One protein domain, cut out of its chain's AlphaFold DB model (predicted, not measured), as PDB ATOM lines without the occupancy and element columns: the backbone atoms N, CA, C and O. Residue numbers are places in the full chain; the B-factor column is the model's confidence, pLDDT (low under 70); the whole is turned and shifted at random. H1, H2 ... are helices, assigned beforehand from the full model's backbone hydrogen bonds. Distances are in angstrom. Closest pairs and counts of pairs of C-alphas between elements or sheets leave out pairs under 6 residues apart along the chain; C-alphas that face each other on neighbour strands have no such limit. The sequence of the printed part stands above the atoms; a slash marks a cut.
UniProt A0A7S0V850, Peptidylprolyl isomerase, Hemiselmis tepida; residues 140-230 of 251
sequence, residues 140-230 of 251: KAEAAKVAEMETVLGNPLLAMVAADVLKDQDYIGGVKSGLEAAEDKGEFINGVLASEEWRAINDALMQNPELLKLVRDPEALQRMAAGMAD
ATOM      1  N   LYS A 140     -48.652 -62.087  25.735       82.94
ATOM      2  CA  LYS A 140     -48.618 -60.722  25.188       82.94
ATOM      3  C   LYS A 140     -48.770 -59.664  26.272       82.94
ATOM      4  O   LYS A 140     -48.119 -58.631  26.188       82.94
ATOM      5  N   ALA A 141     -49.620 -59.902  27.264       81.00
ATOM      6  CA  ALA A 141     -49.797 -58.996  28.392       81.00
ATOM      7  C   ALA A 141     -48.527 -58.928  29.251       81.00
ATOM      8  O   ALA A 141     -48.142 -57.857  29.709       81.00
ATOM      9  N   GLU A 142     -47.849 -60.056  29.437       83.19
ATOM     10  CA  GLU A 142     -46.555 -60.112  30.106       83.19
ATOM     11  C   GLU A 142     -45.482 -59.380  29.296       83.19
ATOM     12  O   GLU A 142     -44.815 -58.497  29.828       83.19
ATOM     13  N   ALA A 143     -45.390 -59.638  27.989       83.19
ATOM     14  CA  ALA A 143     -44.478 -58.919  27.102       83.19
ATOM     15  C   ALA A 143     -44.745 -57.402  27.083       83.19
ATOM     16  O   ALA A 143     -43.802 -56.616  27.079       83.19
ATOM     17  N   ALA A 144     -46.013 -56.979  27.112       82.62
ATOM     18  CA  ALA A 144     -46.390 -55.570  27.185       82.62
ATOM     19  C   ALA A 144     -45.928 -54.926  28.501       82.62
ATOM     20  O   ALA A 144     -45.341 -53.848  28.472       82.62
ATOM     21  N   LYS A 145     -46.111 -55.612  29.636       81.88
ATOM     22  CA  LYS A 145     -45.612 -55.156  30.944       81.88
ATOM     23  C   LYS A 145     -44.093 -55.069  30.985       81.88
ATOM     24  O   LYS A 145     -43.557 -54.119  31.546       81.88
ATOM     25  N   VAL A 146     -43.399 -56.036  30.383       84.12
ATOM     26  CA  VAL A 146     -41.938 -56.003  30.249       84.12
ATOM     27  C   VAL A 146     -41.509 -54.790  29.433       84.12
ATOM     28  O   VAL A 146     -40.661 -54.038  29.894       84.12
ATOM     29  N   ALA A 147     -42.128 -54.545  28.278       84.25
ATOM     30  CA  ALA A 147     -41.802 -53.400  27.429       84.25
ATOM     31  C   ALA A 147     -42.082 -52.050  28.116       84.25
ATOM     32  O   ALA A 147     -41.292 -51.109  27.996       84.25
ATOM     33  N   GLU A 148     -43.186 -51.947  28.858       81.69
ATOM     34  CA  GLU A 148     -43.504 -50.767  29.662       81.69
ATOM     35  C   GLU A 148     -42.460 -50.557  30.764       81.69
ATOM     36  O   GLU A 148     -41.887 -49.473  30.866       81.69
ATOM     37  N   MET A 149     -42.143 -51.599  31.536       83.19
ATOM     38  CA  MET A 149     -41.140 -51.518  32.596       83.19
ATOM     39  C   MET A 149     -39.751 -51.184  32.041       83.19
ATOM     40  O   MET A 149     -39.070 -50.327  32.589       83.19
ATOM     41  N   GLU A 150     -39.325 -51.786  30.930       81.62
ATOM     42  CA  GLU A 150     -38.058 -51.449  30.267       81.62
ATOM     43  C   GLU A 150     -38.016 -49.975  29.831       81.62
ATOM     44  O   GLU A 150     -36.985 -49.316  29.980       81.62
ATOM     45  N   THR A 151     -39.142 -49.432  29.357       81.94
ATOM     46  CA  THR A 151     -39.274 -48.006  29.014       81.94
ATOM     47  C   THR A 151     -39.132 -47.124  30.254       81.94
ATOM     48  O   THR A 151     -38.410 -46.128  30.237       81.94
ATOM     49  N   VAL A 152     -39.796 -47.509  31.342       82.19
ATOM     50  CA  VAL A 152     -39.788 -46.813  32.632       82.19
ATOM     51  C   VAL A 152     -38.385 -46.828  33.249       82.19
ATOM     52  O   VAL A 152     -37.857 -45.770  33.584       82.19
ATOM     53  N   LEU A 153     -37.722 -47.987  33.309       83.56
ATOM     54  CA  LEU A 153     -36.336 -48.134  33.776       83.56
ATOM     55  C   LEU A 153     -35.331 -47.403  32.871       83.56
ATOM     56  O   LEU A 153     -34.272 -46.981  33.324       83.56
ATOM     57  N   GLY A 154     -35.654 -47.226  31.589       81.50
ATOM     58  CA  GLY A 154     -34.873 -46.423  30.651       81.50
ATOM     59  C   GLY A 154     -35.026 -44.909  30.826       81.50
ATOM     60  O   GLY A 154     -34.357 -44.160  30.114       81.50
ATOM     61  N   ASN A 155     -35.886 -44.439  31.736       85.31
ATOM     62  CA  ASN A 155     -36.157 -43.020  31.930       85.31
ATOM     63  C   ASN A 155     -35.123 -42.361  32.876       85.31
ATOM     64  O   ASN A 155     -35.079 -42.694  34.066       85.31
ATOM     65  N   PRO A 156     -34.338 -41.364  32.411       82.81
ATOM     66  CA  PRO A 156     -33.340 -40.687  33.242       82.81
ATOM     67  C   PRO A 156     -33.917 -39.971  34.469       82.81
ATOM     68  O   PRO A 156     -33.273 -39.960  35.515       82.81
ATOM     69  N   LEU A 157     -35.125 -39.398  34.382       84.69
ATOM     70  CA  LEU A 157     -35.758 -38.763  35.544       84.69
ATOM     71  C   LEU A 157     -36.146 -39.787  36.595       84.69
ATOM     72  O   LEU A 157     -35.991 -39.513  37.780       84.69
ATOM     73  N   LEU A 158     -36.619 -40.964  36.184       87.38
ATOM     74  CA  LEU A 158     -36.936 -42.014  37.142       87.38
ATOM     75  C   LEU A 158     -35.679 -42.476  37.883       87.38
ATOM     76  O   LEU A 158     -35.719 -42.636  39.098       87.38
ATOM     77  N   ALA A 159     -34.557 -42.621  37.174       87.56
ATOM     78  CA  ALA A 159     -33.273 -42.926  37.796       87.56
ATOM     79  C   ALA A 159     -32.828 -41.838  38.785       87.56
ATOM     80  O   ALA A 159     -32.362 -42.163  39.874       87.56
ATOM     81  N   MET A 160     -33.031 -40.558  38.460       85.31
ATOM     82  CA  MET A 160     -32.746 -39.456  39.388       85.31
ATOM     83  C   MET A 160     -33.642 -39.491  40.632       85.31
ATOM     84  O   MET A 160     -33.146 -39.297  41.740       85.31
ATOM     85  N   VAL A 161     -34.942 -39.754  40.464       89.25
ATOM     86  CA  VAL A 161     -35.881 -39.884  41.589       89.25
ATOM     87  C   VAL A 161     -35.498 -41.076  42.462       89.25
ATOM     88  O   VAL A 161     -35.420 -40.930  43.676       89.25
ATOM     89  N   ALA A 162     -35.184 -42.227  41.866       90.12
ATOM     90  CA  ALA A 162     -34.712 -43.400  42.597       90.12
ATOM     91  C   ALA A 162     -33.434 -43.104  43.394       90.12
ATOM     92  O   ALA A 162     -33.380 -43.389  44.591       90.12
ATOM     93  N   ALA A 163     -32.452 -42.452  42.766       89.94
ATOM     94  CA  ALA A 163     -31.209 -42.053  43.415       89.94
ATOM     95  C   ALA A 163     -31.429 -41.111  44.601       89.94
ATOM     96  O   ALA A 163     -30.749 -41.239  45.619       89.94
ATOM     97  N   ASP A 164     -32.368 -40.169  44.502       90.19
ATOM     98  CA  ASP A 164     -32.651 -39.257  45.608       90.19
ATOM     99  C   ASP A 164     -33.471 -39.917  46.723       90.19
ATOM    100  O   ASP A 164     -33.143 -39.747  47.897       90.19
ATOM    101  N   VAL A 165     -34.500 -40.694  46.383       93.19
ATOM    102  CA  VAL A 165     -35.402 -41.325  47.359       93.19
ATOM    103  C   VAL A 165     -34.694 -42.439  48.125       93.19
ATOM    104  O   VAL A 165     -34.745 -42.471  49.353       93.19
ATOM    105  N   LEU A 166     -34.005 -43.331  47.412       93.56
ATOM    106  CA  LEU A 166     -33.362 -44.509  47.999       93.56
ATOM    107  C   LEU A 166     -31.924 -44.243  48.442       93.56
ATOM    108  O   LEU A 166     -31.330 -45.075  49.123       93.56
ATOM    109  N   LYS A 167     -31.350 -43.092  48.057       93.56
ATOM    110  CA  LYS A 167     -29.912 -42.805  48.195       93.56
ATOM    111  C   LYS A 167     -29.040 -43.868  47.512       93.56
ATOM    112  O   LYS A 167     -27.909 -44.103  47.932       93.56
ATOM    113  N   ASP A 168     -29.562 -44.457  46.436       92.62
ATOM    114  CA  ASP A 168     -28.929 -45.509  45.642       92.62
ATOM    115  C   ASP A 168     -28.951 -45.141  44.151       92.62
ATOM    116  O   ASP A 168     -29.999 -45.143  43.503       92.62
ATOM    117  N   GLN A 169     -27.777 -44.811  43.605       86.12
ATOM    118  CA  GLN A 169     -27.633 -44.426  42.197       86.12
ATOM    119  C   GLN A 169     -27.726 -45.611  41.230       86.12
ATOM    120  O   GLN A 169     -28.001 -45.402  40.048       86.12
ATOM    121  N   ASP A 170     -27.532 -46.834  41.720       90.06
ATOM    122  CA  ASP A 170     -27.449 -48.037  40.896       90.06
ATOM    123  C   ASP A 170     -28.756 -48.841  40.895       90.06
ATOM    124  O   ASP A 170     -28.889 -49.763  40.088       90.06
ATOM    125  N   TYR A 171     -29.748 -48.478  41.719       91.25
ATOM    126  CA  TYR A 171     -31.013 -49.210  41.874       91.25
ATOM    127  C   TYR A 171     -31.665 -49.588  40.534       91.25
ATOM    128  O   TYR A 171     -31.915 -50.762  40.263       91.25
ATOM    129  N   ILE A 172     -31.880 -48.612  39.645       91.12
ATOM    130  CA  ILE A 172     -32.501 -48.855  38.331       91.12
ATOM    131  C   ILE A 172     -31.634 -49.770  37.454       91.12
ATOM    132  O   ILE A 172     -32.161 -50.630  36.746       91.12
ATOM    133  N   GLY A 173     -30.306 -49.636  37.526       89.62
ATOM    134  CA  GLY A 173     -29.367 -50.520  36.833       89.62
ATOM    135  C   GLY A 173     -29.412 -51.956  37.364       89.62
ATOM    136  O   GLY A 173     -29.388 -52.907  36.578       89.62
ATOM    137  N   GLY A 174     -29.548 -52.115  38.682       91.75
ATOM    138  CA  GLY A 174     -29.741 -53.399  39.350       91.75
ATOM    139  C   GLY A 174     -31.053 -54.067  38.945       91.75
ATOM    140  O   GLY A 174     -31.046 -55.226  38.534       91.75
ATOM    141  N   VAL A 175     -32.163 -53.322  38.964       92.81
ATOM    142  CA  VAL A 175     -33.478 -53.813  38.521       92.81
ATOM    143  C   VAL A 175     -33.440 -54.231  37.052       92.81
ATOM    144  O   VAL A 175     -33.921 -55.309  36.713       92.81
ATOM    145  N   LYS A 176     -32.820 -53.428  36.179       92.00
ATOM    146  CA  LYS A 176     -32.666 -53.766  34.758       92.00
ATOM    147  C   LYS A 176     -31.855 -55.048  34.557       92.00
ATOM    148  O   LYS A 176     -32.281 -55.927  33.815       92.00
ATOM    149  N   SER A 177     -30.724 -55.175  35.248       92.12
ATOM    150  CA  SER A 177     -29.881 -56.375  35.172       92.12
ATOM    151  C   SER A 177     -30.619 -57.617  35.686       92.12
ATOM    152  O   SER A 177     -30.516 -58.690  35.096       92.12
ATOM    153  N   GLY A 178     -31.403 -57.472  36.760       91.94
ATOM    154  CA  GLY A 178     -32.258 -58.536  37.286       91.94
ATOM    155  C   GLY A 178     -33.353 -58.954  36.304       91.94
ATOM    156  O   GLY A 178     -33.552 -60.146  36.092       91.94
ATOM    157  N   LEU A 179     -33.995 -57.990  35.636       91.69
ATOM    158  CA  LEU A 179     -35.013 -58.250  34.616       91.69
ATOM    159  C   LEU A 179     -34.443 -58.991  33.396       91.69
ATOM    160  O   LEU A 179     -35.109 -59.858  32.831       91.69
ATOM    161  N   GLU A 180     -33.216 -58.665  32.983       90.00
ATOM    162  CA  GLU A 180     -32.520 -59.355  31.889       90.00
ATOM    163  C   GLU A 180     -32.135 -60.799  32.256       90.00
ATOM    164  O   GLU A 180     -32.121 -61.665  31.380       90.00
ATOM    165  N   ALA A 181     -31.846 -61.066  33.533       93.31
ATOM    166  CA  ALA A 181     -31.421 -62.374  34.030       93.31
ATOM    167  C   ALA A 181     -32.571 -63.294  34.489       93.31
ATOM    168  O   ALA A 181     -32.339 -64.484  34.702       93.31
ATOM    169  N   ALA A 182     -33.783 -62.765  34.676       92.94
ATOM    170  CA  ALA A 182     -34.920 -63.517  35.202       92.94
ATOM    171  C   ALA A 182     -35.441 -64.581  34.217       92.94
ATOM    172  O   ALA A 182     -35.622 -64.306  33.029       92.94
ATOM    173  N   GLU A 183     -35.742 -65.784  34.726       89.31
ATOM    174  CA  GLU A 183     -36.410 -66.843  33.949       89.31
ATOM    175  C   GLU A 183     -37.878 -66.493  33.657       89.31
ATOM    176  O   GLU A 183     -38.351 -66.705  32.541       89.31
ATOM    177  N   ASP A 184     -38.572 -65.912  34.640       88.88
ATOM    178  CA  ASP A 184     -39.926 -65.365  34.517       88.88
ATOM    179  C   ASP A 184     -39.870 -63.849  34.759       88.88
ATOM    180  O   ASP A 184     -39.703 -63.361  35.883       88.88
ATOM    181  N   LYS A 185     -39.950 -63.084  33.666       89.38
ATOM    182  CA  LYS A 185     -39.872 -61.621  33.722       89.38
ATOM    183  C   LYS A 185     -41.117 -61.018  34.369       89.38
ATOM    184  O   LYS A 185     -41.005 -60.008  35.066       89.38
ATOM    185  N   GLY A 186     -42.292 -61.607  34.152       84.44
ATOM    186  CA  GLY A 186     -43.538 -61.152  34.754       84.44
ATOM    187  C   GLY A 186     -43.522 -61.261  36.277       84.44
ATOM    188  O   GLY A 186     -43.919 -60.319  36.969       84.44
ATOM    189  N   GLU A 187     -43.038 -62.379  36.814       84.81
ATOM    190  CA  GLU A 187     -42.876 -62.591  38.252       84.81
ATOM    191  C   GLU A 187     -41.858 -61.615  38.850       84.81
ATOM    192  O   GLU A 187     -42.162 -60.962  39.852       84.81
ATOM    193  N   PHE A 188     -40.707 -61.424  38.194       91.19
ATOM    194  CA  PHE A 188     -39.708 -60.446  38.628       91.19
ATOM    195  C   PHE A 188     -40.292 -59.028  38.714       91.19
ATOM    196  O   PHE A 188     -40.147 -58.361  39.739       91.19
ATOM    197  N   ILE A 189     -41.014 -58.581  37.679       88.19
ATOM    198  CA  ILE A 189     -41.660 -57.259  37.660       88.19
ATOM    199  C   ILE A 189     -42.677 -57.123  38.792       88.19
ATOM    200  O   ILE A 189     -42.706 -56.091  39.457       88.19
ATOM    201  N   ASN A 190     -43.501 -58.144  39.043       83.81
ATOM    202  CA  ASN A 190     -44.441 -58.109  40.167       83.81
ATOM    203  C   ASN A 190     -43.704 -57.979  41.508       83.81
ATOM    204  O   ASN A 190     -44.169 -57.244  42.377       83.81
ATOM    205  N   GLY A 191     -42.561 -58.654  41.661       87.38
ATOM    206  CA  GLY A 191     -41.694 -58.524  42.830       87.38
ATOM    207  C   GLY A 191     -41.158 -57.104  43.006       87.38
ATOM    208  O   GLY A 191     -41.279 -56.544  44.091       87.38
ATOM    209  N   VAL A 192     -40.655 -56.492  41.929       90.06
ATOM    210  CA  VAL A 192     -40.187 -55.094  41.933       90.06
ATOM    211  C   VAL A 192     -41.325 -54.144  42.301       90.06
ATOM    212  O   VAL A 192     -41.172 -53.338  43.205       90.06
ATOM    213  N   LEU A 193     -42.492 -54.264  41.663       85.19
ATOM    214  CA  LEU A 193     -43.643 -53.392  41.931       85.19
ATOM    215  C   LEU A 193     -44.185 -53.530  43.363       85.19
ATOM    216  O   LEU A 193     -44.784 -52.593  43.896       85.19
ATOM    217  N   ALA A 194     -44.010 -54.701  43.977       85.94
ATOM    218  CA  ALA A 194     -44.405 -54.965  45.355       85.94
ATOM    219  C   ALA A 194     -43.345 -54.547  46.386       85.94
ATOM    220  O   ALA A 194     -43.659 -54.537  47.579       85.94
ATOM    221  N   SER A 195     -42.127 -54.217  45.947       91.38
ATOM    222  CA  SER A 195     -41.002 -53.914  46.824       91.38
ATOM    223  C   SER A 195     -41.194 -52.582  47.558       91.38
ATOM    224  O   SER A 195     -41.872 -51.665  47.077       91.38
ATOM    225  N   GLU A 196     -40.611 -52.469  48.751       91.06
ATOM    226  CA  GLU A 196     -40.668 -51.229  49.535       91.06
ATOM    227  C   GLU A 196     -39.935 -50.089  48.821       91.06
ATOM    228  O   GLU A 196     -40.386 -48.943  48.850       91.06
ATOM    229  N   GLU A 197     -38.856 -50.410  48.108       93.31
ATOM    230  CA  GLU A 197     -38.070 -49.464  47.325       93.31
ATOM    231  C   GLU A 197     -38.900 -48.849  46.194       93.31
ATOM    232  O   GLU A 197     -38.944 -47.626  46.040       93.31
ATOM    233  N   TRP A 198     -39.619 -49.677  45.426       91.44
ATOM    234  CA  TRP A 198     -40.495 -49.180  44.368       91.44
ATOM    235  C   TRP A 198     -41.658 -48.359  44.919       91.44
ATOM    236  O   TRP A 198     -41.999 -47.320  44.350       91.44
ATOM    237  N   ARG A 199     -42.251 -48.784  46.042       90.44
ATOM    238  CA  ARG A 199     -43.310 -48.017  46.715       90.44
ATOM    239  C   ARG A 199     -42.824 -46.632  47.124       90.44
ATOM    240  O   ARG A 199     -43.498 -45.657  46.810       90.44
ATOM    241  N   ALA A 200     -41.639 -46.530  47.723       88.94
ATOM    242  CA  ALA A 200     -41.057 -45.246  48.105       88.94
ATOM    243  C   ALA A 200     -40.840 -44.323  46.890       88.94
ATOM    244  O   ALA A 200     -41.176 -43.137  46.941       88.94
ATOM    245  N   ILE A 201     -40.328 -44.863  45.776       89.75
ATOM    246  CA  ILE A 201     -40.162 -44.112  44.519       89.75
ATOM    247  C   ILE A 201     -41.517 -43.633  43.990       89.75
ATOM    248  O   ILE A 201     -41.676 -42.463  43.637       89.75
ATOM    249  N   ASN A 202     -42.500 -44.531  43.928       88.19
ATOM    250  CA  ASN A 202     -43.825 -44.224  43.408       88.19
ATOM    251  C   ASN A 202     -44.554 -43.180  44.268       88.19
ATOM    252  O   ASN A 202     -45.171 -42.267  43.722       88.19
ATOM    253  N   ASP A 203     -44.443 -43.260  45.592       88.31
ATOM    254  CA  ASP A 203     -45.024 -42.276  46.507       88.31
ATOM    255  C   ASP A 203     -44.411 -40.886  46.297       88.31
ATOM    256  O   ASP A 203     -45.140 -39.894  46.223       88.31
ATOM    257  N   ALA A 204     -43.091 -40.803  46.109       86.50
ATOM    258  CA  ALA A 204     -42.416 -39.546  45.789       86.50
ATOM    259  C   ALA A 204     -42.894 -38.949  44.450       86.50
ATOM    260  O   ALA A 204     -43.101 -37.738  44.345       86.50
ATOM    261  N   LEU A 205     -43.132 -39.790  43.436       84.62
ATOM    262  CA  LEU A 205     -43.709 -39.359  42.158       84.62
ATOM    263  C   LEU A 205     -45.150 -38.865  42.315       84.62
ATOM    264  O   LEU A 205     -45.519 -37.846  41.735       84.62
ATOM    265  N   MET A 206     -45.970 -39.555  43.106       81.62
ATOM    266  CA  MET A 206     -47.370 -39.183  43.336       81.62
ATOM    267  C   MET A 206     -47.511 -37.862  44.094       81.62
ATOM    268  O   MET A 206     -48.439 -37.095  43.835       81.62
ATOM    269  N   GLN A 207     -46.567 -37.553  44.984       86.25
ATOM    270  CA  GLN A 207     -46.500 -36.258  45.663       86.25
ATOM    271  C   GLN A 207     -46.098 -35.108  44.724       86.25
ATOM    272  O   GLN A 207     -46.287 -33.943  45.074       86.25
ATOM    273  N   ASN A 208     -45.595 -35.405  43.518       85.06
ATOM    274  CA  ASN A 208     -45.228 -34.408  42.518       85.06
ATOM    275  C   ASN A 208     -45.823 -34.733  41.127       85.06
ATOM    276  O   ASN A 208     -45.166 -35.337  40.273       85.06
ATOM    277  N   PRO A 209     -47.052 -34.261  40.848       77.75
ATOM    278  CA  PRO A 209     -47.764 -34.550  39.603       77.75
ATOM    279  C   PRO A 209     -47.041 -34.086  38.329       77.75
ATOM    280  O   PRO A 209     -47.282 -34.639  37.257       77.75
ATOM    281  N   GLU A 210     -46.168 -33.078  38.417       81.12
ATOM    282  CA  GLU A 210     -45.361 -32.619  37.279       81.12
ATOM    283  C   GLU A 210     -44.223 -33.597  36.966       81.12
ATOM    284  O   GLU A 210     -43.988 -33.900  35.796       81.12
ATOM    285  N   LEU A 211     -43.578 -34.178  37.987       76.50
ATOM    286  CA  LEU A 211     -42.611 -35.264  37.783       76.50
ATOM    287  C   LEU A 211     -43.278 -36.478  37.141       76.50
ATOM    288  O   LEU A 211     -42.722 -37.066  36.217       76.50
ATOM    289  N   LEU A 212     -44.499 -36.810  37.564       76.31
ATOM    290  CA  LEU A 212     -45.259 -37.911  36.980       76.31
ATOM    291  C   LEU A 212     -45.533 -37.707  35.479       76.31
ATOM    292  O   LEU A 212     -45.447 -38.661  34.706       76.31
ATOM    293  N   LYS A 213     -45.830 -36.475  35.045       76.75
ATOM    294  CA  LYS A 213     -46.002 -36.150  33.617       76.75
ATOM    295  C   LYS A 213     -44.707 -36.345  32.834       76.75
ATOM    296  O   LYS A 213     -44.743 -36.904  31.744       76.75
ATOM    297  N   LEU A 214     -43.577 -35.924  33.398       75.50
ATOM    298  CA  LEU A 214     -42.269 -36.032  32.749       75.50
ATOM    299  C   LEU A 214     -41.753 -37.477  32.689       75.50
ATOM    300  O   LEU A 214     -41.150 -37.876  31.698       75.50
ATOM    301  N   VAL A 215     -42.024 -38.289  33.714       75.31
ATOM    302  CA  VAL A 215     -41.690 -39.724  33.706       75.31
ATOM    303  C   VAL A 215     -42.494 -40.481  32.638       75.31
ATOM    304  O   VAL A 215     -41.994 -41.438  32.051       75.31
ATOM    305  N   ARG A 216     -43.721 -40.036  32.345       70.44
ATOM    306  CA  ARG A 216     -44.623 -40.658  31.361       70.44
ATOM    307  C   ARG A 216     -44.400 -40.214  29.909       70.44
ATOM    308  O   ARG A 216     -45.014 -40.801  29.024       70.44
ATOM    309  N   ASP A 217     -43.544 -39.223  29.649       72.75
ATOM    310  CA  ASP A 217     -43.261 -38.710  28.300       72.75
ATOM    311  C   ASP A 217     -41.746 -38.738  27.988       72.75
ATOM    312  O   ASP A 217     -41.016 -37.787  28.298       72.75
ATOM    313  N   PRO A 218     -41.253 -39.818  27.349       58.22
ATOM    314  CA  PRO A 218     -39.846 -39.960  26.969       58.22
ATOM    315  C   PRO A 218     -39.343 -38.865  26.011       58.22
ATOM    316  O   PRO A 218     -38.151 -38.553  26.005       58.22
ATOM    317  N   GLU A 219     -40.226 -38.262  25.206       64.31
ATOM    318  CA  GLU A 219     -39.864 -37.220  24.239       64.31
ATOM    319  C   GLU A 219     -39.850 -35.819  24.864       64.31
ATOM    320  O   GLU A 219     -39.018 -34.987  24.488       64.31
ATOM    321  N   ALA A 220     -40.726 -35.532  25.835       62.16
ATOM    322  CA  ALA A 220     -40.724 -34.252  26.553       62.16
ATOM    323  C   ALA A 220     -39.391 -33.991  27.264       62.16
ATOM    324  O   ALA A 220     -38.886 -32.867  27.245       62.16
ATOM    325  N   LEU A 221     -38.788 -35.039  27.823       56.78
ATOM    326  CA  LEU A 221     -37.469 -35.008  28.452       56.78
ATOM    327  C   LEU A 221     -36.358 -34.607  27.476       56.78
ATOM    328  O   LEU A 221     -35.527 -33.751  27.785       56.78
ATOM    329  N   GLN A 222     -36.376 -35.180  26.273       60.78
ATOM    330  CA  GLN A 222     -35.414 -34.849  25.221       60.78
ATOM    331  C   GLN A 222     -35.598 -33.413  24.717       60.78
ATOM    332  O   GLN A 222     -34.612 -32.719  24.472       60.78
ATOM    333  N   ARG A 223     -36.844 -32.926  24.623       64.19
ATOM    334  CA  ARG A 223     -37.148 -31.533  24.245       64.19
ATOM    335  C   ARG A 223     -36.722 -30.530  25.320       64.19
ATOM    336  O   ARG A 223     -36.216 -29.467  24.976       64.19
ATOM    337  N   MET A 224     -36.877 -30.860  26.604       58.03
ATOM    338  CA  MET A 224     -36.374 -30.038  27.713       58.03
ATOM    339  C   MET A 224     -34.843 -29.968  27.728       58.03
ATOM    340  O   MET A 224     -34.289 -28.880  27.870       58.03
ATOM    341  N   ALA A 225     -34.165 -31.103  27.532       54.72
ATOM    342  CA  ALA A 225     -32.707 -31.155  27.447       54.72
ATOM    343  C   ALA A 225     -32.171 -30.374  26.232       54.72
ATOM    344  O   ALA A 225     -31.211 -29.614  26.362       54.72
ATOM    345  N   ALA A 226     -32.828 -30.487  25.073       56.91
ATOM    346  CA  ALA A 226     -32.485 -29.718  23.876       56.91
ATOM    347  C   ALA A 226     -32.716 -28.205  24.069       56.91
ATOM    348  O   ALA A 226     -31.857 -27.401  23.720       56.91
ATOM    349  N   GLY A 227     -33.826 -27.810  24.704       51.25
ATOM    350  CA  GLY A 227     -34.131 -26.402  24.986       51.25
ATOM    351  C   GLY A 227     -33.235 -25.749  26.049       51.25
ATOM    352  O   GLY A 227     -33.100 -24.525  26.060       51.25
ATOM    353  N   MET A 228     -32.609 -26.532  26.936       49.03
ATOM    354  CA  MET A 228     -31.569 -26.037  27.850       49.03
ATOM    355  C   MET A 228     -30.223 -25.847  27.136       49.03
ATOM    356  O   MET A 228     -29.566 -24.834  27.369       49.03
ATOM    357  N   ALA A 229     -29.857 -26.743  26.214       47.28
ATOM    358  CA  ALA A 229     -28.633 -26.619  25.418       47.28
ATOM    359  C   ALA A 229     -28.649 -25.392  24.478       47.28
ATOM    360  O   ALA A 229     -27.626 -24.727  24.316       47.28
ATOM    361  N   ASP A 230     -29.813 -25.019  23.935       47.88
ATOM    362  CA  ASP A 230     -29.969 -23.811  23.105       47.88
ATOM    363  C   ASP A 230     -29.802 -22.494  23.894       47.88
ATOM    364  O   ASP A 230     -29.512 -21.450  23.308       47.88
TER     365      ASP A 230
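What this domain is: This is residues 140 to 230 of the 251 residues of the protein "Peptidylprolyl isomerase" of Hemiselmis tepida (UniProt A0A7S0V850). Six short helices make a compact body, in which H1, H3 and H4 stand at one end with their centres in a triangle, while at the other end H2 and H5 cross and H6 makes a corner with H5. H7 runs away from the H6 end as an arm, and its residues 225 to 230 stick out free, adding to the longest axis. The printed part has 91 residues with seven named helices, H1 to H7 in chain order, and no named strand; the class is all helix. The whole is compact, with a radius of gyration of the C-alphas of 13.8 A, yet elongated in outline, spanning 45 by 27 by 22 A.

Where its parts are: The longest helix is H1, residues 140 to 153, which runs 19.6 A from C-alpha 140 at (-48.618, -60.722, 25.188) to C-alpha 153 at (-36.336, -48.134, 33.776). H3 is residues 171 to 181, 15.3 A long, and H4 is residues 185 to 194, 14.1 A long. H2 is residues 156 to 166, 15.2 A long, and H5 is residues 196 to 206, 15.1 A long. H6, residues 209 to 215, is 9.9 A long. H7, residues 218 to 230, runs 19.3 A and ends with C-alpha 230 at (-29.969, -23.811, 23.105).

How they stand to each other: H1 touches H4 at a steep tilt of 54 degrees, the same way, with the closest C-alphas, those of Glu 142 and Gly 186, 5.6 A apart. With residues 150 to 153 alone H1 touches H3, the closest C-alphas being those of Leu 153 and Ile 172 at 6.0 A; the tilt is shallow at 32 degrees, only just short of steep, opposite ways. H3 and H4 form a helical hairpin at a shallow tilt of 27 degrees, and their closest C-alphas, Leu 179 and Lys 185, are 6.0 A apart. H3 touches H2, with the closest C-alphas, those of Ala 159 and Ile 172, at 6.0 A. H2 touches H5 at a steep tilt of 61 degrees, opposite ways, the closest C-alphas being those of Ala 162 and Ile 201 at 5.8 A. H2 and H6 only just touch, with 3 pairs of C-alphas within 8 A, the closest those of Leu 157 and Val 215 at 6.3 A. H5 and H6 touch only at the corner, only just, with 3 pairs within 8 A, the closest C-alphas being those of Leu 205 and Leu 212 at 5.6 A. H7 is close to H6 but not clearly touching, about perpendicular at 89 degrees, with the closest C-alphas, Leu 214 and Leu 221, 6.5 A apart. Among the pairs that stay apart are H3 and H5, and H2 and H4. Every O i to N i+4 pair is within hydrogen-bond range in H1, H2, H3, H4, H5 and H6, and 8 of 9 in H7.

The domain as a whole: The two C-alphas farthest apart, those of Glu 183 and Asp 230, are 44.8 A from each other. The printed part has no cut, and the six links between successive helices are tight. The mean pLDDT of the printed part is 82.0, and residues 218 to 230, which are H7, are under 70.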